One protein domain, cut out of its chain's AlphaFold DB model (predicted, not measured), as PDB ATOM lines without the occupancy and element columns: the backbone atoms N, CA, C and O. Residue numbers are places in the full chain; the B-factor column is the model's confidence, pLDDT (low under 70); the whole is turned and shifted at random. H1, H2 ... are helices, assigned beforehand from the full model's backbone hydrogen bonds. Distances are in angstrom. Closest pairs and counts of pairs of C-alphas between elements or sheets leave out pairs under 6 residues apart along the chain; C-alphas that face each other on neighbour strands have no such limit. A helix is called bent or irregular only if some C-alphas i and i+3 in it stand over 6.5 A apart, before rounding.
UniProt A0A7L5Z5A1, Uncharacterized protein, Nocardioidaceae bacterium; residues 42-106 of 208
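Overview. This is residues 42 to 106 of the 208 residues of an uncharacterized protein of Nocardioidaceae bacterium (UniProt A0A7L5Z5A1). Two long helices lie side by side as one helical hairpin, H1 running out and H2 folding back along it, joined by a tight turn at one end. The hairpin's length makes the long axis of a rod, with spans of 49 by 17 by 12 A. The printed part has 65 residues with two named helices, H1 then H2, and no named strand; the class is all helix. It is loose, with a radius of gyration of the C-alphas of 15.0 A.

Arrangement. Start from H2, residues 76 to 105, the longest helix. It touches H1, residues 43 to 71; look at Ala 66 and Thr 79, whose C-alphas are the closest of the two helices at 5.1 A. The helices run opposite ways at a shallow tilt of 19 degrees. In H1 every O i to N i+4 pair is within hydrogen-bond range; in H2, 24 of 26 are.

Along the chain. Find C-alpha 76 at (132.375, 157.609, 151.938); from there H2 runs 42.1 A to C-alpha 105 at (105.216, 138.979, 125.786). H2 is neither bent nor irregular, but only just: C-alphas 89 and 92 are 6.1 A apart. H1 begins at C-alpha 43, (105.583, 130.081, 135.238), and spans 41.8 A.

Size, cuts and confidence. The C-alphas farthest apart, of Gly 73 and Gly 106, are 49.5 A apart. The printed part has no cut. Mean pLDDT of the printed part is 70.4; 30 residues are under 70, among them 69 to 83 and 100 to 106.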
ATOM      1  N   ARG A  42     103.833 129.785 131.431       78.62
ATOM      2  CA  ARG A  42     104.019 131.180 131.892       78.62
ATOM      3  C   ARG A  42     104.799 131.264 133.209       78.62
ATOM      4  O   ARG A  42     105.362 132.308 133.512       78.62
ATOM      5  N   TRP A  43     104.895 130.158 133.946       77.69
ATOM      6  CA  TRP A  43     105.583 130.081 135.238       77.69
ATOM      7  C   TRP A  43     107.057 130.505 135.207       77.69
ATOM      8  O   TRP A  43     107.438 131.263 136.090       77.69
ATOM      9  N   PRO A  44     107.886 130.152 134.201       77.88
ATOM     10  CA  PRO A  44     109.249 130.676 134.123       77.88
ATOM     11  C   PRO A  44     109.292 132.203 133.997       77.88
ATOM     12  O   PRO A  44     110.179 132.840 134.549       77.88
ATOM     13  N   VAL A  45     108.318 132.808 133.301       76.19
ATOM     14  CA  VAL A  45     108.201 134.272 133.203       76.19
ATOM     15  C   VAL A  45     107.810 134.870 134.554       76.19
ATOM     16  O   VAL A  45     108.371 135.892 134.936       76.19
ATOM     17  N   LEU A  46     106.905 134.220 135.291       80.56
ATOM     18  CA  LEU A  46     106.535 134.636 136.644       80.56
ATOM     19  C   LEU A  46     107.722 134.539 137.613       80.56
ATOM     20  O   LEU A  46     108.019 135.514 138.291       80.56
ATOM     21  N   TRP A  47     108.447 133.417 137.631       78.44
ATOM     22  CA  TRP A  47     109.650 133.240 138.454       78.44
ATOM     23  C   TRP A  47     110.737 134.257 138.114       78.44
ATOM     24  O   TRP A  47     111.331 134.844 139.014       78.44
ATOM     25  N   LEU A  48     110.945 134.541 136.825       77.56
ATOM     26  CA  LEU A  48     111.837 135.615 136.384       77.56
ATOM     27  C   LEU A  48     111.381 136.991 136.884       77.56
ATOM     28  O   LEU A  48     112.227 137.835 137.157       77.56
ATOM     29  N   LEU A  49     110.074 137.243 136.988       78.00
ATOM     30  CA  LEU A  49     109.538 138.503 137.505       78.00
ATOM     31  C   LEU A  49     109.717 138.597 139.028       78.00
ATOM     32  O   LEU A  49     110.188 139.621 139.515       78.00
ATOM     33  N   LEU A  50     109.446 137.519 139.766       80.94
ATOM     34  CA  LEU A  50     109.676 137.441 141.213       80.94
ATOM     35  C   LEU A  50     111.159 137.611 141.570       80.94
ATOM     36  O   LEU A  50     111.485 138.395 142.456       80.94
ATOM     37  N   ALA A  51     112.063 136.959 140.831       76.12
ATOM     38  CA  ALA A  51     113.505 137.121 141.010       76.12
ATOM     39  C   ALA A  51     113.960 138.578 140.806       76.12
ATOM     40  O   ALA A  51     114.858 139.047 141.501       76.12
ATOM     41  N   ARG A  52     113.312 139.326 139.897       72.25
ATOM     42  CA  ARG A  52     113.585 140.762 139.703       72.25
ATOM     43  C   ARG A  52     113.101 141.608 140.866       72.25
ATOM     44  O   ARG A  52     113.834 142.492 141.290       72.25
ATOM     45  N   VAL A  53     111.888 141.359 141.361       79.31
ATOM     46  CA  VAL A  53     111.355 142.073 142.531       79.31
ATOM     47  C   VAL A  53     112.267 141.834 143.731       79.31
ATOM     48  O   VAL A  53     112.661 142.787 144.390       79.31
ATOM     49  N   TYR A  54     112.686 140.586 143.947       79.19
ATOM     50  CA  TYR A  54     113.647 140.239 144.989       79.19
ATOM     51  C   TYR A  54     114.978 140.986 144.826       79.19
ATOM     52  O   TYR A  54     115.427 141.639 145.764       79.19
ATOM     53  N   LEU A  55     115.578 140.968 143.629       74.94
ATOM     54  CA  LEU A  55     116.833 141.680 143.368       74.94
ATOM     55  C   LEU A  55     116.695 143.194 143.594       74.94
ATOM     56  O   LEU A  55     117.588 143.808 144.170       74.94
ATOM     57  N   ALA A  56     115.576 143.792 143.178       74.06
ATOM     58  CA  ALA A  56     115.296 145.209 143.389       74.06
ATOM     59  C   ALA A  56     115.125 145.552 144.876       74.06
ATOM     60  O   ALA A  56     115.637 146.576 145.321       74.06
ATOM     61  N   VAL A  57     114.461 144.690 145.654       78.62
ATOM     62  CA  VAL A  57     114.326 144.848 147.110       78.62
ATOM     63  C   VAL A  57     115.686 144.745 147.796       78.62
ATOM     64  O   VAL A  57     116.011 145.603 148.609       78.62
ATOM     65  N   VAL A  58     116.508 143.753 147.441       76.44
ATOM     66  CA  VAL A  58     117.856 143.585 148.011       76.44
ATOM     67  C   VAL A  58     118.753 144.775 147.666       76.44
ATOM     68  O   VAL A  58     119.413 145.316 148.550       76.44
ATOM     69  N   ALA A  59     118.745 145.230 146.411       72.38
ATOM     70  CA  ALA A  59     119.510 146.402 145.989       72.38
ATOM     71  C   ALA A  59     119.013 147.692 146.663       72.38
ATOM     72  O   ALA A  59     119.821 148.507 147.104       72.38
ATOM     73  N   GLY A  60     117.693 147.868 146.780       72.00
ATOM     74  CA  GLY A  60     117.085 149.008 147.466       72.00
ATOM     75  C   GLY A  60     117.403 149.027 148.960       72.00
ATOM     76  O   GLY A  60     117.716 150.081 149.506       72.00
ATOM     77  N   TRP A  61     117.396 147.862 149.607       75.69
ATOM     78  CA  TRP A  61     117.797 147.717 151.004       75.69
ATOM     79  C   TRP A  61     119.284 148.027 151.203       75.69
ATOM     80  O   TRP A  61     119.614 148.827 152.075       75.69
ATOM     81  N   ALA A  62     120.164 147.490 150.350       71.25
ATOM     82  CA  ALA A  62     121.598 147.785 150.381       71.25
ATOM     83  C   ALA A  62     121.885 149.287 150.184       71.25
ATOM     84  O   ALA A  62     122.701 149.877 150.895       71.25
ATOM     85  N   LEU A  63     121.161 149.933 149.264       71.94
ATOM     86  CA  LEU A  63     121.239 151.377 149.048       71.94
ATOM     87  C   LEU A  63     120.791 152.161 150.286       71.94
ATOM     88  O   LEU A  63     121.492 153.073 150.719       71.94
ATOM     89  N   ALA A  64     119.646 151.804 150.870       71.81
ATOM     90  CA  ALA A  64     119.142 152.447 152.079       71.81
ATOM     91  C   ALA A  64     120.139 152.304 153.240       71.81
ATOM     92  O   ALA A  64     120.447 153.299 153.895       71.81
ATOM     93  N   SER A  65     120.718 151.111 153.435       71.06
ATOM     94  CA  SER A  65     121.752 150.895 154.451       71.06
ATOM     95  C   SER A  65     122.997 151.748 154.199       71.06
ATOM     96  O   SER A  65     123.493 152.390 155.125       71.06
ATOM     97  N   ALA A  66     123.452 151.850 152.946       67.06
ATOM     98  CA  ALA A  66     124.598 152.677 152.583       67.06
ATOM     99  C   ALA A  66     124.335 154.175 152.837       67.06
ATOM    100  O   ALA A  66     125.187 154.864 153.396       67.06
ATOM    101  N   VAL A  67     123.144 154.683 152.501       67.12
ATOM    102  CA  VAL A  67     122.755 156.081 152.769       67.12
ATOM    103  C   VAL A  67     122.689 156.360 154.270       67.12
ATOM    104  O   VAL A  67     123.232 157.367 154.727       67.12
ATOM    105  N   THR A  68     122.087 155.461 155.056       73.31
ATOM    106  CA  THR A  68     122.047 155.613 156.520       73.31
ATOM    107  C   THR A  68     123.444 155.591 157.144       73.31
ATOM    108  O   THR A  68     123.724 156.389 158.035       73.31
ATOM    109  N   ALA A  69     124.356 154.753 156.637       66.12
ATOM    110  CA  ALA A  69     125.742 154.700 157.095       66.12
ATOM    111  C   ALA A  69     126.531 155.968 156.719       66.12
ATOM    112  O   ALA A  69     127.282 156.491 157.541       66.12
ATOM    113  N   ALA A  70     126.334 156.504 155.509       62.59
ATOM    114  CA  ALA A  70     126.963 157.752 155.072       62.59
ATOM    115  C   ALA A  70     126.506 158.960 155.911       62.59
ATOM    116  O   ALA A  70     127.331 159.785 156.296       62.59
ATOM    117  N   GLY A  71     125.212 159.040 156.250       64.44
ATOM    118  CA  GLY A  71     124.673 160.074 157.145       64.44
ATOM    119  C   GLY A  71     125.189 159.975 158.586       64.44
ATOM    120  O   GLY A  71     125.253 160.981 159.284       64.44
ATOM    121  N   ALA A  72     125.613 158.781 159.012       65.62
ATOM    122  CA  ALA A  72     126.224 158.525 160.317       65.62
ATOM    123  C   ALA A  72     127.750 158.775 160.356       65.62
ATOM    124  O   ALA A  72     128.394 158.456 161.353       65.62
ATOM    125  N   GLY A  73     128.347 159.332 159.293       61.59
ATOM    126  CA  GLY A  73     129.781 159.643 159.239       61.59
ATOM    127  C   GLY A  73     130.686 158.458 158.876       61.59
ATOM    128  O   GLY A  73     131.897 158.529 159.089       61.59
ATOM    129  N   ALA A  74     130.137 157.368 158.325       59.72
ATOM    130  CA  ALA A  74     130.944 156.269 157.797       59.72
ATOM    131  C   ALA A  74     131.758 156.713 156.565       59.72
ATOM    132  O   ALA A  74     131.318 157.550 155.775       59.72
ATOM    133  N   SER A  75     132.951 156.135 156.384       59.81
ATOM    134  CA  SER A  75     133.877 156.489 155.303       59.81
ATOM    135  C   SER A  75     133.219 156.368 153.919       59.81
ATOM    136  O   SER A  75     132.835 155.284 153.478       59.81
ATOM    137  N   GLY A  76     133.112 157.496 153.206       59.69
ATOM    138  CA  GLY A  76     132.375 157.609 151.938       59.69
ATOM    139  C   GLY A  76     132.860 156.704 150.796       59.69
ATOM    140  O   GLY A  76     132.166 156.554 149.796       59.69
ATOM    141  N   SER A  77     134.021 156.061 150.928       62.53
ATOM    142  CA  SER A  77     134.532 155.100 149.946       62.53
ATOM    143  C   SER A  77     133.804 153.754 149.981       62.53
ATOM    144  O   SER A  77     133.620 153.137 148.936       62.53
ATOM    145  N   ARG A  78     133.347 153.298 151.154       63.22
ATOM    146  CA  ARG A  78     132.690 151.988 151.299       63.22
ATOM    147  C   ARG A  78     131.287 151.983 150.693       63.22
ATOM    148  O   ARG A  78     130.922 151.058 149.973       63.22
ATOM    149  N   THR A  79     130.536 153.052 150.922       63.50
ATOM    150  CA  THR A  79     129.170 153.221 150.414       63.50
ATOM    151  C   THR A  79     129.129 153.367 148.895       63.50
ATOM    152  O   THR A  79     128.240 152.808 148.261       63.50
ATOM    153  N   LEU A  80     130.118 154.032 148.287       66.12
ATOM    154  CA  LEU A  80     130.240 154.138 146.827       66.12
ATOM    155  C   LEU A  80     130.563 152.797 146.151       66.12
ATOM    156  O   LEU A  80     130.057 152.533 145.060       66.12
ATOM    157  N   VAL A  81     131.359 151.932 146.791       69.31
ATOM    158  CA  VAL A  81     131.661 150.585 146.272       69.31
ATOM    159  C   VAL A  81     130.418 149.696 146.313       69.31
ATOM    160  O   VAL A  81     130.112 149.034 145.324       69.31
ATOM    161  N   GLU A  82     129.661 149.716 147.409       66.75
ATOM    162  CA  GLU A  82     128.427 148.928 147.550       66.75
ATOM    163  C   GLU A  82     127.353 149.366 146.534       66.75
ATOM    164  O   GLU A  82     126.734 148.527 145.874       66.75
ATOM    165  N   LEU A  83     127.204 150.679 146.316       66.44
ATOM    166  CA  LEU A  83     126.339 151.251 145.276       66.44
ATOM    167  C   LEU A  83     126.797 150.881 143.860       66.44
ATOM    168  O   LEU A  83     125.980 150.481 143.032       66.44
ATOM    169  N   GLY A  84     128.097 151.004 143.580       70.69
ATOM    170  CA  GLY A  84     128.678 150.705 142.272       70.69
ATOM    171  C   GLY A  84     128.551 149.230 141.893       70.69
ATOM    172  O   GLY A  84     128.181 148.918 140.763       70.69
ATOM    173  N   VAL A  85     128.778 148.320 142.845       69.75
ATOM    174  CA  VAL A  85     128.608 146.872 142.644       69.75
ATOM    175  C   VAL A  85     127.127 146.518 142.487       69.75
ATOM    176  O   VAL A  85     126.765 145.792 141.561       69.75
ATOM    177  N   GLY A  86     126.251 147.074 143.332       68.25
ATOM    178  CA  GLY A  86     124.809 146.846 143.252       68.25
ATOM    179  C   GLY A  86     124.216 147.312 141.921       68.25
ATOM    180  O   GLY A  86     123.522 146.546 141.254       68.25
ATOM    181  N   LEU A  87     124.538 148.534 141.489       69.44
ATOM    182  CA  LEU A  87     124.071 149.092 140.218       69.44
ATOM    183  C   LEU A  87     124.715 148.381 139.018       69.44
ATOM    184  O   LEU A  87     124.023 148.052 138.055       69.44
ATOM    185  N   GLY A  88     126.019 148.096 139.094       71.81
ATOM    186  CA  GLY A  88     126.786 147.419 138.048       71.81
ATOM    187  C   GLY A  88     126.333 145.985 137.784       71.81
ATOM    188  O   GLY A  88     126.438 145.520 136.654       71.81
ATOM    189  N   ILE A  89     125.768 145.301 138.781       70.81
ATOM    190  CA  ILE A  89     125.175 143.967 138.623       70.81
ATOM    191  C   ILE A  89     123.687 144.080 138.261       70.81
ATOM    192  O   ILE A  89     123.237 143.479 137.283       70.81
ATOM    193  N   ALA A  90     122.907 144.872 139.001       68.62
ATOM    194  CA  ALA A  90     121.456 144.930 138.836       68.62
ATOM    195  C   ALA A  90     121.023 145.529 137.489       68.62
ATOM    196  O   ALA A  90     120.055 145.052 136.898       68.62
ATOM    197  N   LEU A  91     121.738 146.536 136.976       72.19
ATOM    198  CA  LEU A  91     121.383 147.218 135.731       72.19
ATOM    199  C   LEU A  91     121.508 146.319 134.483       72.19
ATOM    200  O   LEU A  91     120.514 146.193 133.760       72.19
ATOM    201  N   PRO A  92     122.644 145.647 134.197       74.62
ATOM    202  CA  PRO A  92     122.737 144.747 133.046       74.62
ATOM    203  C   PRO A  92     121.805 143.540 133.172       74.62
ATOM    204  O   PRO A  92     121.213 143.130 132.173       74.62
ATOM    205  N   LEU A  93     121.589 143.020 134.387       69.19
ATOM    206  CA  LEU A  93     120.583 141.985 134.637       69.19
ATOM    207  C   LEU A  93     119.173 142.490 134.315       69.19
ATOM    208  O   LEU A  93     118.441 141.813 133.594       69.19
ATOM    209  N   ALA A  94     118.798 143.691 134.760       70.00
ATOM    210  CA  ALA A  94     117.502 144.293 134.457       70.00
ATOM    211  C   ALA A  94     117.309 144.534 132.950       70.00
ATOM    212  O   ALA A  94     116.251 144.200 132.412       70.00
ATOM    213  N   LEU A  95     118.332 145.032 132.244       77.56
ATOM    214  CA  LEU A  95     118.298 145.264 130.795       77.56
ATOM    215  C   LEU A  95     118.208 143.957 129.993       77.56
ATOM    216  O   LEU A  95     117.358 143.833 129.104       77.56
ATOM    217  N   TYR A  96     119.026 142.957 130.330       73.69
ATOM    218  CA  TYR A  96     118.965 141.621 129.729       73.69
ATOM    219  C   TYR A  96     117.574 141.008 129.918       73.69
ATOM    220  O   TYR A  96     116.953 140.502 128.975       73.69
ATOM    221  N   ALA A  97     117.039 141.124 131.129       68.12
ATOM    222  CA  ALA A  97     115.750 140.574 131.492       68.12
ATOM    223  C   ALA A  97     114.582 141.337 130.816       68.12
ATOM    224  O   ALA A  97     113.611 140.715 130.360       68.12
ATOM    225  N   PHE A  98     114.677 142.662 130.662       70.75
ATOM    226  CA  PHE A  98     113.733 143.481 129.893       70.75
ATOM    227  C   PHE A  98     113.711 143.072 128.414       70.75
ATOM    228  O   PHE A  98     112.642 142.778 127.869       70.75
ATOM    229  N   ARG A  99     114.884 142.919 127.785       74.81
ATOM    230  CA  ARG A  99     115.010 142.439 126.397       74.81
ATOM    231  C   ARG A  99     114.374 141.060 126.215       74.81
ATOM    232  O   ARG A  99     113.601 140.841 125.281       74.81
ATOM    233  N   GLN A 100     114.648 140.143 127.142       67.38
ATOM    234  CA  GLN A 100     114.133 138.774 127.096       67.38
ATOM    235  C   GLN A 100     112.606 138.714 127.281       67.38
ATOM    236  O   GLN A 100     111.933 137.893 126.658       67.38
ATOM    237  N   THR A 101     112.035 139.591 128.114       65.25
ATOM    238  CA  THR A 101     110.578 139.649 128.325       65.25
ATOM    239  C   THR A 101     109.847 140.295 127.162       65.25
ATOM    240  O   THR A 101     108.826 139.756 126.746       65.25
ATOM    241  N   ARG A 102     110.393 141.345 126.541       67.19
ATOM    242  CA  ARG A 102     109.790 141.940 125.338       67.19
ATOM    243  C   ARG A 102     109.618 140.927 124.202       67.19
ATOM    244  O   ARG A 102     108.557 140.873 123.590       67.19
ATOM    245  N   GLY A 103     110.614 140.063 123.988       61.78
ATOM    246  CA  GLY A 103     110.535 138.984 122.994       61.78
ATOM    247  C   GLY A 103     109.524 137.884 123.343       61.78
ATOM    248  O   GLY A 103     109.017 137.204 122.455       61.78
ATOM    249  N   ARG A 104     109.191 137.716 124.630       63.59
ATOM    250  CA  ARG A 104     108.262 136.683 125.110       63.59
ATOM    251  C   ARG A 104     106.845 137.204 125.355       63.59
ATOM    252  O   ARG A 104     105.919 136.415 125.303       63.59
ATOM    253  N   VAL A 105     106.595 138.485 125.572       62.34
ATOM    254  CA  VAL A 105     105.216 138.979 125.786       62.34
ATOM    255  C   VAL A 105     104.437 139.128 124.464       62.34
ATOM    256  O   VAL A 105     103.218 139.251 124.474       62.34
ATOM    257  N   GLY A 106     105.110 139.022 123.313       63.22
ATOM    258  CA  GLY A 106     104.470 139.068 121.997       63.22
ATOM    259  C   GLY A 106     103.472 137.932 121.726       63.22
ATOM    260  O   GLY A 106     103.556 136.841 122.302       63.22
TER     261      GLY A 106